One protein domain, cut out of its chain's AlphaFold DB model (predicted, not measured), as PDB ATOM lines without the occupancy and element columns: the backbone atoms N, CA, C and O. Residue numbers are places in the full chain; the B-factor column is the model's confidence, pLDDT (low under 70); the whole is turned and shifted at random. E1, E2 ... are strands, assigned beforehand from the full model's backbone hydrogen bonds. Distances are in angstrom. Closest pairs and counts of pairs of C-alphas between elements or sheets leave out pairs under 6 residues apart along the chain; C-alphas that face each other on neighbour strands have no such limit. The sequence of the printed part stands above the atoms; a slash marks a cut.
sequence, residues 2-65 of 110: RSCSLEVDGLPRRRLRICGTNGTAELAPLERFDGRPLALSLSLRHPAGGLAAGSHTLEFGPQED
ATOM      1  N   ARG A   2     207.327 168.555 131.691       41.09
ATOM      2  CA  ARG A   2     208.432 169.150 132.466       41.09
ATOM      3  C   ARG A   2     207.818 170.129 133.464       41.09
ATOM      4  O   ARG A   2     207.567 171.274 133.113       41.09
ATOM      5  N   SER A   3     207.514 169.659 134.671       50.56
ATOM      6  CA  SER A   3     207.200 170.550 135.792       50.56
ATOM      7  C   SER A   3     208.530 171.072 136.323       50.56
ATOM      8  O   SER A   3     209.326 170.301 136.854       50.56
ATOM      9  N   CYS A   4     208.837 172.344 136.084       52.16
ATOM     10  CA  CYS A   4     210.064 172.949 136.577       52.16
ATOM     11  C   CYS A   4     209.703 173.926 137.692       52.16
ATOM     12  O   CYS A   4     209.157 174.992 137.430       52.16
ATOM     13  N   SER A   5     210.013 173.565 138.937       61.53
ATOM     14  CA  SER A   5     209.807 174.421 140.114       61.53
ATOM     15  C   SER A   5     210.964 175.416 140.328       61.53
ATOM     16  O   SER A   5     211.213 175.830 141.456       61.53
ATOM     17  N   LEU A   6     211.694 175.762 139.258       74.31
ATOM     18  CA  LEU A   6     212.828 176.701 139.269       74.31
ATOM     19  C   LEU A   6     212.414 178.145 138.966       74.31
ATOM     20  O   LEU A   6     213.264 179.026 138.862       74.31
ATOM     21  N   GLU A   7     211.123 178.387 138.760       78.06
ATOM     22  CA  GLU A   7     210.623 179.719 138.464       78.06
ATOM     23  C   GLU A   7     210.876 180.665 139.644       78.06
ATOM     24  O   GLU A   7     210.348 180.478 140.743       78.06
ATOM     25  N   VAL A   8     211.685 181.696 139.397       82.56
ATOM     26  CA  VAL A   8     211.894 182.798 140.337       82.56
ATOM     27  C   VAL A   8     210.558 183.512 140.532       82.56
ATOM     28  O   VAL A   8     209.950 183.940 139.555       82.56
ATOM     29  N   ASP A   9     210.111 183.620 141.784       80.69
ATOM     30  CA  ASP A   9     208.813 184.205 142.149       80.69
ATOM     31  C   ASP A   9     207.602 183.532 141.460       80.69
ATOM     32  O   ASP A   9     206.650 184.177 141.034       80.69
ATOM     33  N   GLY A  10     207.614 182.198 141.337       79.38
ATOM     34  CA  GLY A  10     206.496 181.446 140.746       79.38
ATOM     35  C   GLY A  10     205.258 181.293 141.648       79.38
ATOM     36  O   GLY A  10     204.207 180.838 141.190       79.38
ATOM     37  N   LEU A  11     205.342 181.658 142.936       78.94
ATOM     38  CA  LEU A  11     204.241 181.482 143.899       78.94
ATOM     39  C   LEU A  11     202.941 182.206 143.495       78.94
ATOM     40  O   LEU A  11     201.897 181.549 143.530       78.94
ATOM     41  N   PRO A  12     202.957 183.476 143.032       81.38
ATOM     42  CA  PRO A  12     201.756 184.183 142.574       81.38
ATOM     43  C   PRO A  12     201.010 183.498 141.418       81.38
ATOM     44  O   PRO A  12     199.819 183.745 141.221       81.38
ATOM     45  N   ARG A  13     201.681 182.632 140.641       82.31
ATOM     46  CA  ARG A  13     201.074 181.926 139.497       82.31
ATOM     47  C   ARG A  13     200.380 180.624 139.882       82.31
ATOM     48  O   ARG A  13     199.549 180.133 139.118       82.31
ATOM     49  N   ARG A  14     200.672 180.066 141.059       87.81
ATOM     50  CA  ARG A  14     199.986 178.872 141.566       87.81
ATOM     51  C   ARG A  14     198.588 179.277 142.002       87.81
ATOM     52  O   ARG A  14     198.442 180.130 142.869       87.81
ATOM     53  N   ARG A  15     197.564 178.675 141.399       92.31
ATOM     54  CA  ARG A  15     196.164 179.002 141.678       92.31
ATOM     55  C   ARG A  15     195.282 177.772 141.694       92.31
ATOM     56  O   ARG A  15     195.518 176.830 140.941       92.31
ATOM     57  N   LEU A  16     194.235 177.837 142.502       94.81
ATOM     58  CA  LEU A  16     193.099 176.929 142.439       94.81
ATOM     59  C   LEU A  16     191.859 177.752 142.113       94.81
ATOM     60  O   LEU A  16     191.554 178.718 142.808       94.81
ATOM     61  N   ARG A  17     191.144 177.362 141.058       96.75
ATOM     62  CA  ARG A  17     189.881 177.984 140.668       96.75
ATOM     63  C   ARG A  17     188.806 176.920 140.562       96.75
ATOM     64  O   ARG A  17     188.982 175.931 139.859       96.75
ATOM     65  N   ILE A  18     187.690 177.155 141.236       97.56
ATOM     66  CA  ILE A  18     186.515 176.291 141.218       97.56
ATOM     67  C   ILE A  18     185.379 177.091 140.587       97.56
ATOM     68  O   ILE A  18     184.957 178.114 141.127       97.56
ATOM     69  N   CYS A  19     184.892 176.628 139.437       97.88
ATOM     70  CA  CYS A  19     183.761 177.220 138.730       97.88
ATOM     71  C   CYS A  19     182.528 176.342 138.949       97.88
ATOM     72  O   CYS A  19     182.417 175.264 138.371       97.88
ATOM     73  N   GLY A  20     181.618 176.800 139.802       96.94
ATOM     74  CA  GLY A  20     180.333 176.155 140.032       96.94
ATOM     75  C   GLY A  20     179.217 176.788 139.204       96.94
ATOM     76  O   GLY A  20     179.391 177.801 138.528       96.94
ATOM     77  N   THR A  21     178.019 176.224 139.314       97.56
ATOM     78  CA  THR A  21     176.820 176.748 138.644       97.56
ATOM     79  C   THR A  21     176.375 178.110 139.198       97.56
ATOM     80  O   THR A  21     175.879 178.953 138.447       97.56
ATOM     81  N   ASN A  22     176.596 178.358 140.495       96.94
ATOM     82  CA  ASN A  22     176.178 179.586 141.185       96.94
ATOM     83  C   ASN A  22     177.314 180.602 141.428       96.94
ATOM     84  O   ASN A  22     177.100 181.638 142.056       96.94
ATOM     85  N   GLY A  23     178.532 180.338 140.953       97.75
ATOM     86  CA  GLY A  23     179.642 181.246 141.209       97.75
ATOM     87  C   GLY A  23     181.017 180.675 140.919       97.75
ATOM     88  O   GLY A  23     181.171 179.574 140.395       97.75
ATOM     89  N   THR A  24     182.037 181.451 141.260       98.44
ATOM     90  CA  THR A  24     183.445 181.080 141.120       98.44
ATOM     91  C   THR A  24     184.188 181.409 142.402       98.44
ATOM     92  O   THR A  24     184.034 182.507 142.927       98.44
ATOM     93  N   ALA A  25     185.011 180.477 142.869       98.00
ATOM     94  CA  ALA A  25     185.960 180.689 143.952       98.00
ATOM     95  C   ALA A  25     187.382 180.552 143.402       98.00
ATOM     96  O   ALA A  25     187.675 179.612 142.660       98.00
ATOM     97  N   GLU A  26     188.258 181.488 143.743       97.38
ATOM     98  CA  GLU A  26     189.639 181.508 143.280       97.38
ATOM     99  C   GLU A  26     190.601 181.834 144.417       97.38
ATOM    100  O   GLU A  26     190.464 182.851 145.093       97.38
ATOM    101  N   LEU A  27     191.591 180.963 144.594       94.25
ATOM    102  CA  LEU A  27     192.687 181.104 145.542       94.25
ATOM    103  C   LEU A  27     193.975 181.354 144.750       94.25
ATOM    104  O   LEU A  27     194.446 180.459 144.037       94.25
ATOM    105  N   ALA A  28     194.495 182.581 144.813       91.38
ATOM    106  CA  ALA A  28     195.676 183.020 144.071       91.38
ATOM    107  C   ALA A  28     196.442 184.113 144.857       91.38
ATOM    108  O   ALA A  28     195.921 185.221 144.995       91.38
ATOM    109  N   PRO A  29     197.669 183.848 145.351       89.88
ATOM    110  CA  PRO A  29     198.391 182.579 145.244       89.88
ATOM    111  C   PRO A  29     197.672 181.445 145.984       89.88
ATOM    112  O   PRO A  29     196.894 181.686 146.901       89.88
ATOM    113  N   LEU A  30     197.946 180.201 145.589       90.94
ATOM    114  CA  LEU A  30     197.404 179.005 146.242       90.94
ATOM    115  C   LEU A  30     197.820 178.927 147.718       90.94
ATOM    116  O   LEU A  30     197.080 178.412 148.546       90.94
ATOM    117  N   GLU A  31     199.013 179.427 148.027       89.31
ATOM    118  CA  GLU A  31     199.589 179.478 149.364       89.31
ATOM    119  C   GLU A  31     200.660 180.575 149.440       89.31
ATOM    120  O   GLU A  31     201.255 180.946 148.422       89.31
ATOM    121  N   ARG A  32     200.924 181.078 150.649       88.38
ATOM    122  CA  ARG A  32     201.944 182.097 150.937       88.38
ATOM    123  C   ARG A  32     202.499 181.915 152.353       88.38
ATOM    124  O   ARG A  32     201.795 181.382 153.200       88.38
ATOM    125  N   PHE A  33     203.729 182.374 152.582       88.00
ATOM    126  CA  PHE A  33     204.467 182.233 153.853       88.00
ATOM    127  C   PHE A  33     205.175 183.537 154.251       88.00
ATOM    128  O   PHE A  33     206.229 183.537 154.875       88.00
ATOM    129  N   ASP A  34     204.635 184.673 153.818       89.00
ATOM    130  CA  ASP A  34     205.169 186.015 154.070       89.00
ATOM    131  C   ASP A  34     204.478 186.705 155.264       89.00
ATOM    132  O   ASP A  34     204.500 187.931 155.374       89.00
ATOM    133  N   GLY A  35     203.820 185.922 156.128       90.25
ATOM    134  CA  GLY A  35     203.095 186.398 157.311       90.25
ATOM    135  C   GLY A  35     201.790 187.146 157.015       90.25
ATOM    136  O   GLY A  35     201.170 187.684 157.929       90.25
ATOM    137  N   ARG A  36     201.354 187.215 155.751       91.25
ATOM    138  CA  ARG A  36     200.107 187.890 155.363       91.25
ATOM    139  C   ARG A  36     198.944 186.895 155.231       91.25
ATOM    140  O   ARG A  36     199.183 185.735 154.890       91.25
ATOM    141  N   PRO A  37     197.685 187.344 155.412       92.75
ATOM    142  CA  PRO A  37     196.506 186.515 155.180       92.75
ATOM    143  C   PRO A  37     196.458 185.924 153.769       92.75
ATOM    144  O   PRO A  37     196.874 186.556 152.783       92.75
ATOM    145  N   LEU A  38     195.921 184.711 153.674       92.81
ATOM    146  CA  LEU A  38     195.607 184.067 152.406       92.81
ATOM    147  C   LEU A  38     194.212 184.519 151.958       92.81
ATOM    148  O   LEU A  38     193.240 184.332 152.684       92.81
ATOM    149  N   ALA A  39     194.107 185.110 150.770       93.88
ATOM    150  CA  ALA A  39     192.859 185.682 150.273       93.88
ATOM    151  C   ALA A  39     192.218 184.805 149.187       93.88
ATOM    152  O   ALA A  39     192.870 184.422 148.215       93.88
ATOM    153  N   LEU A  40     190.919 184.543 149.326       96.25
ATOM    154  CA  LEU A  40     190.066 183.899 148.332       96.25
ATOM    155  C   LEU A  40     189.144 184.939 147.699       96.25
ATOM    156  O   LEU A  40     188.373 185.605 148.388       96.25
ATOM    157  N   SER A  41     189.179 185.032 146.374       97.56
ATOM    158  CA  SER A  41     188.198 185.789 145.601       97.56
ATOM    159  C   SER A  41     186.971 184.922 145.328       97.56
ATOM    160  O   SER A  41     187.078 183.855 144.726       97.56
ATOM    161  N   LEU A  42     185.798 185.384 145.751       98.38
ATOM    162  CA  LEU A  42     184.524 184.693 145.575       98.38
ATOM    163  C   LEU A  42     183.565 185.574 144.773       98.38
ATOM    164  O   LEU A  42     183.270 186.697 145.159       98.38
ATOM    165  N   SER A  43     183.054 185.067 143.657       98.50
ATOM    166  CA  SER A  43     182.027 185.732 142.848       98.50
ATOM    167  C   SER A  43     180.745 184.911 142.869       98.50
ATOM    168  O   SER A  43     180.741 183.767 142.414       98.50
ATOM    169  N   LEU A  44     179.662 185.492 143.379       98.69
ATOM    170  CA  LEU A  44     178.364 184.841 143.541       98.69
ATOM    171  C   LEU A  44     177.337 185.404 142.559       98.69
ATOM    172  O   LEU A  44     177.116 186.614 142.506       98.69
ATOM    173  N   ARG A  45     176.665 184.518 141.815       98.44
ATOM    174  CA  ARG A  45     175.533 184.890 140.950       98.44
ATOM    175  C   ARG A  45     174.294 185.235 141.779       98.44
ATOM    176  O   ARG A  45     173.592 186.192 141.464       98.44
ATOM    177  N   HIS A  46     174.048 184.471 142.840       98.31
ATOM    178  CA  HIS A  46     172.967 184.683 143.802       98.31
ATOM    179  C   HIS A  46     173.518 184.662 145.235       98.31
ATOM    180  O   HIS A  46     174.534 184.000 145.460       98.31
ATOM    181  N   PRO A  47     172.865 185.338 146.202       98.00
ATOM    182  CA  PRO A  47     173.299 185.321 147.597       98.00
ATOM    183  C   PRO A  47     173.443 183.893 148.136       98.00
ATOM    184  O   PRO A  47     172.589 183.042 147.882       98.00
ATOM    185  N   ALA A  48     174.518 183.625 148.874       97.00
ATOM    186  CA  ALA A  48     174.815 182.313 149.444       97.00
ATOM    187  C   ALA A  48     175.740 182.448 150.659       97.00
ATOM    188  O   ALA A  48     176.584 183.339 150.701       97.00
ATOM    189  N   GLY A  49     175.596 181.564 151.652       93.81
ATOM    190  CA  GLY A  49     176.502 181.526 152.811       93.81
ATOM    191  C   GLY A  49     176.559 182.829 153.620       93.81
ATOM    192  O   GLY A  49     177.602 183.152 154.173       93.81
ATOM    193  N   GLY A  50     175.470 183.605 153.643       96.62
ATOM    194  CA  GLY A  50     175.417 184.914 154.312       96.62
ATOM    195  C   GLY A  50     176.025 186.075 153.515       96.62
ATOM    196  O   GLY A  50     175.999 187.207 153.987       96.62
ATOM    197  N   LEU A  51     176.526 185.827 152.304       97.69
ATOM    198  CA  LEU A  51     177.077 186.844 151.413       97.69
ATOM    199  C   LEU A  51     176.062 187.216 150.328       97.69
ATOM    200  O   LEU A  51     175.336 186.364 149.811       97.69
ATOM    201  N   ALA A  52     176.020 188.498 149.970       98.31
ATOM    202  CA  ALA A  52     175.194 188.990 148.870       98.31
ATOM    203  C   ALA A  52     175.688 188.468 147.506       98.31
ATOM    204  O   ALA A  52     176.801 187.963 147.380       98.31
ATOM    205  N   ALA A  53     174.880 188.625 146.455       98.44
ATOM    206  CA  ALA A  53     175.383 188.449 145.093       98.44
ATOM    207  C   ALA A  53     176.489 189.478 144.789       98.44
ATOM    208  O   ALA A  53     176.472 190.587 145.326       98.44
ATOM    209  N   GLY A  54     177.430 189.117 143.918       98.19
ATOM    210  CA  GLY A  54     178.582 189.949 143.564       98.19
ATOM    211  C   GLY A  54     179.916 189.371 144.031       98.19
ATOM    212  O   GLY A  54     180.032 188.171 144.292       98.19
ATOM    213  N   SER A  55     180.933 190.229 144.075       98.31
ATOM    214  CA  SER A  55     182.316 189.852 144.380       98.31
ATOM    215  C   SER A  55     182.665 190.110 145.840       98.31
ATOM    216  O   SER A  55     182.364 191.174 146.376       98.31
ATOM    217  N   HIS A  56     183.364 189.156 146.442       98.19
ATOM    218  CA  HIS A  56     183.816 189.173 147.827       98.19
ATOM    219  C   HIS A  56     185.272 188.730 147.904       98.19
ATOM    220  O   HIS A  56     185.711 187.882 147.123       98.19
ATOM    221  N   THR A  57     185.984 189.253 148.896       97.50
ATOM    222  CA  THR A  57     187.298 188.752 149.300       97.50
ATOM    223  C   THR A  57     187.159 188.158 150.689       97.50
ATOM    224  O   THR A  57     186.744 188.852 151.616       97.50
ATOM    225  N   LEU A  58     187.483 186.875 150.826       95.94
ATOM    226  CA  LEU A  58     187.530 186.184 152.110       95.94
ATOM    227  C   LEU A  58     188.989 185.984 152.499       95.94
ATOM    228  O   LEU A  58     189.771 185.480 151.696       95.94
ATOM    229  N   GLU A  59     189.350 186.369 153.716       95.50
ATOM    230  CA  GLU A  59     190.707 186.208 154.227       95.50
ATOM    231  C   GLU A  59     190.766 185.077 155.250       95.50
ATOM    232  O   GLU A  59     189.953 184.991 156.171       95.50
ATOM    233  N   PHE A  60     191.762 184.217 155.082       91.94
ATOM    234  CA  PHE A  60     192.160 183.210 156.048       91.94
ATOM    235  C   PHE A  60     193.431 183.696 156.737       91.94
ATOM    236  O   PHE A  60     194.261 184.360 156.111       91.94
ATOM    237  N   GLY A  61     193.573 183.379 158.027       90.00
ATOM    238  CA  GLY A  61     194.752 183.751 158.810       90.00
ATOM    239  C   GLY A  61     196.070 183.341 158.135       90.00
ATOM    240  O   GLY A  61     196.068 182.516 157.215       90.00
ATOM    241  N   PRO A  62     197.199 183.930 158.561       90.44
ATOM    242  CA  PRO A  62     198.495 183.609 157.980       90.44
ATOM    243  C   PRO A  62     198.784 182.107 158.092       90.44
ATOM    244  O   PRO A  62     198.492 181.473 159.108       90.44
ATOM    245  N   GLN A  63     199.344 181.540 157.025       86.56
ATOM    246  CA  GLN A  63     199.861 180.179 157.038       86.56
ATOM    247  C   GLN A  63     201.315 180.229 157.506       86.56
ATOM    248  O   GLN A  63     202.173 180.754 156.796       86.56
ATOM    249  N   GLU A  64     201.572 179.690 158.694       84.88
ATOM    250  CA  GLU A  64     202.908 179.686 159.298       84.88
ATOM    251  C   GLU A  64     203.825 178.657 158.622       84.88
ATOM    252  O   GLU A  64     204.931 178.985 158.198       84.88
ATOM    253  N   ASP A  65     203.344 177.421 158.447       89.81
ATOM    254  CA  ASP A  65     204.147 176.319 157.913       89.81
ATOM    255  C   ASP A  65     203.320 175.371 157.028       89.81
ATOM    256  O   ASP A  65     202.105 175.224 157.186       89.81
TER     257      ASP A  65
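AT A GLANCE: This is residues 2 to 65 of the 110 residues of an uncharacterized protein of Lentisphaerae bacterium (UniProt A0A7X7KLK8). What is its shape? It has little regular structure: an arm, residues 2 to 9, sticks out from one antiparallel sheet E1 E2 E3 E4, a meander, each strand the neighbour of the one before. How large is it? The class is all strand, with 24 of 64 printed residues in named elements and no named helix; it is loose, radius of gyration of the C-alphas 14.1 A, spanning 41 by 29 by 14 A.

HOW THE PARTS SIT: Which strands pair? E1, residues 16 to 20, and E2, residues 23 to 27, form a hairpin, N 18 and O 25 within hydrogen-bond range at 2.8 A. E2 and E3, residues 38 to 44, form another, N 26 and O 41 at 2.8 A. E3 and E4, residues 54 to 60, form a third at 157 degrees, N 40 and O 58 at 2.8 A. Which are apart? Edge strands E1 and E4.

IN THESE COORDINATES: Where does E1 begin? C-alpha 16 is at (193.099, 176.929, 142.439). Where does E4 end? C-alpha 60 is at (192.160, 183.210, 156.048); E3 spans 19.4 A and E4 19.6 A from first to last C-alpha.

THE WHOLE: Is it cut? The printed part has no cut. Where is confidence low? Residues 2 to 5 have pLDDT under 70.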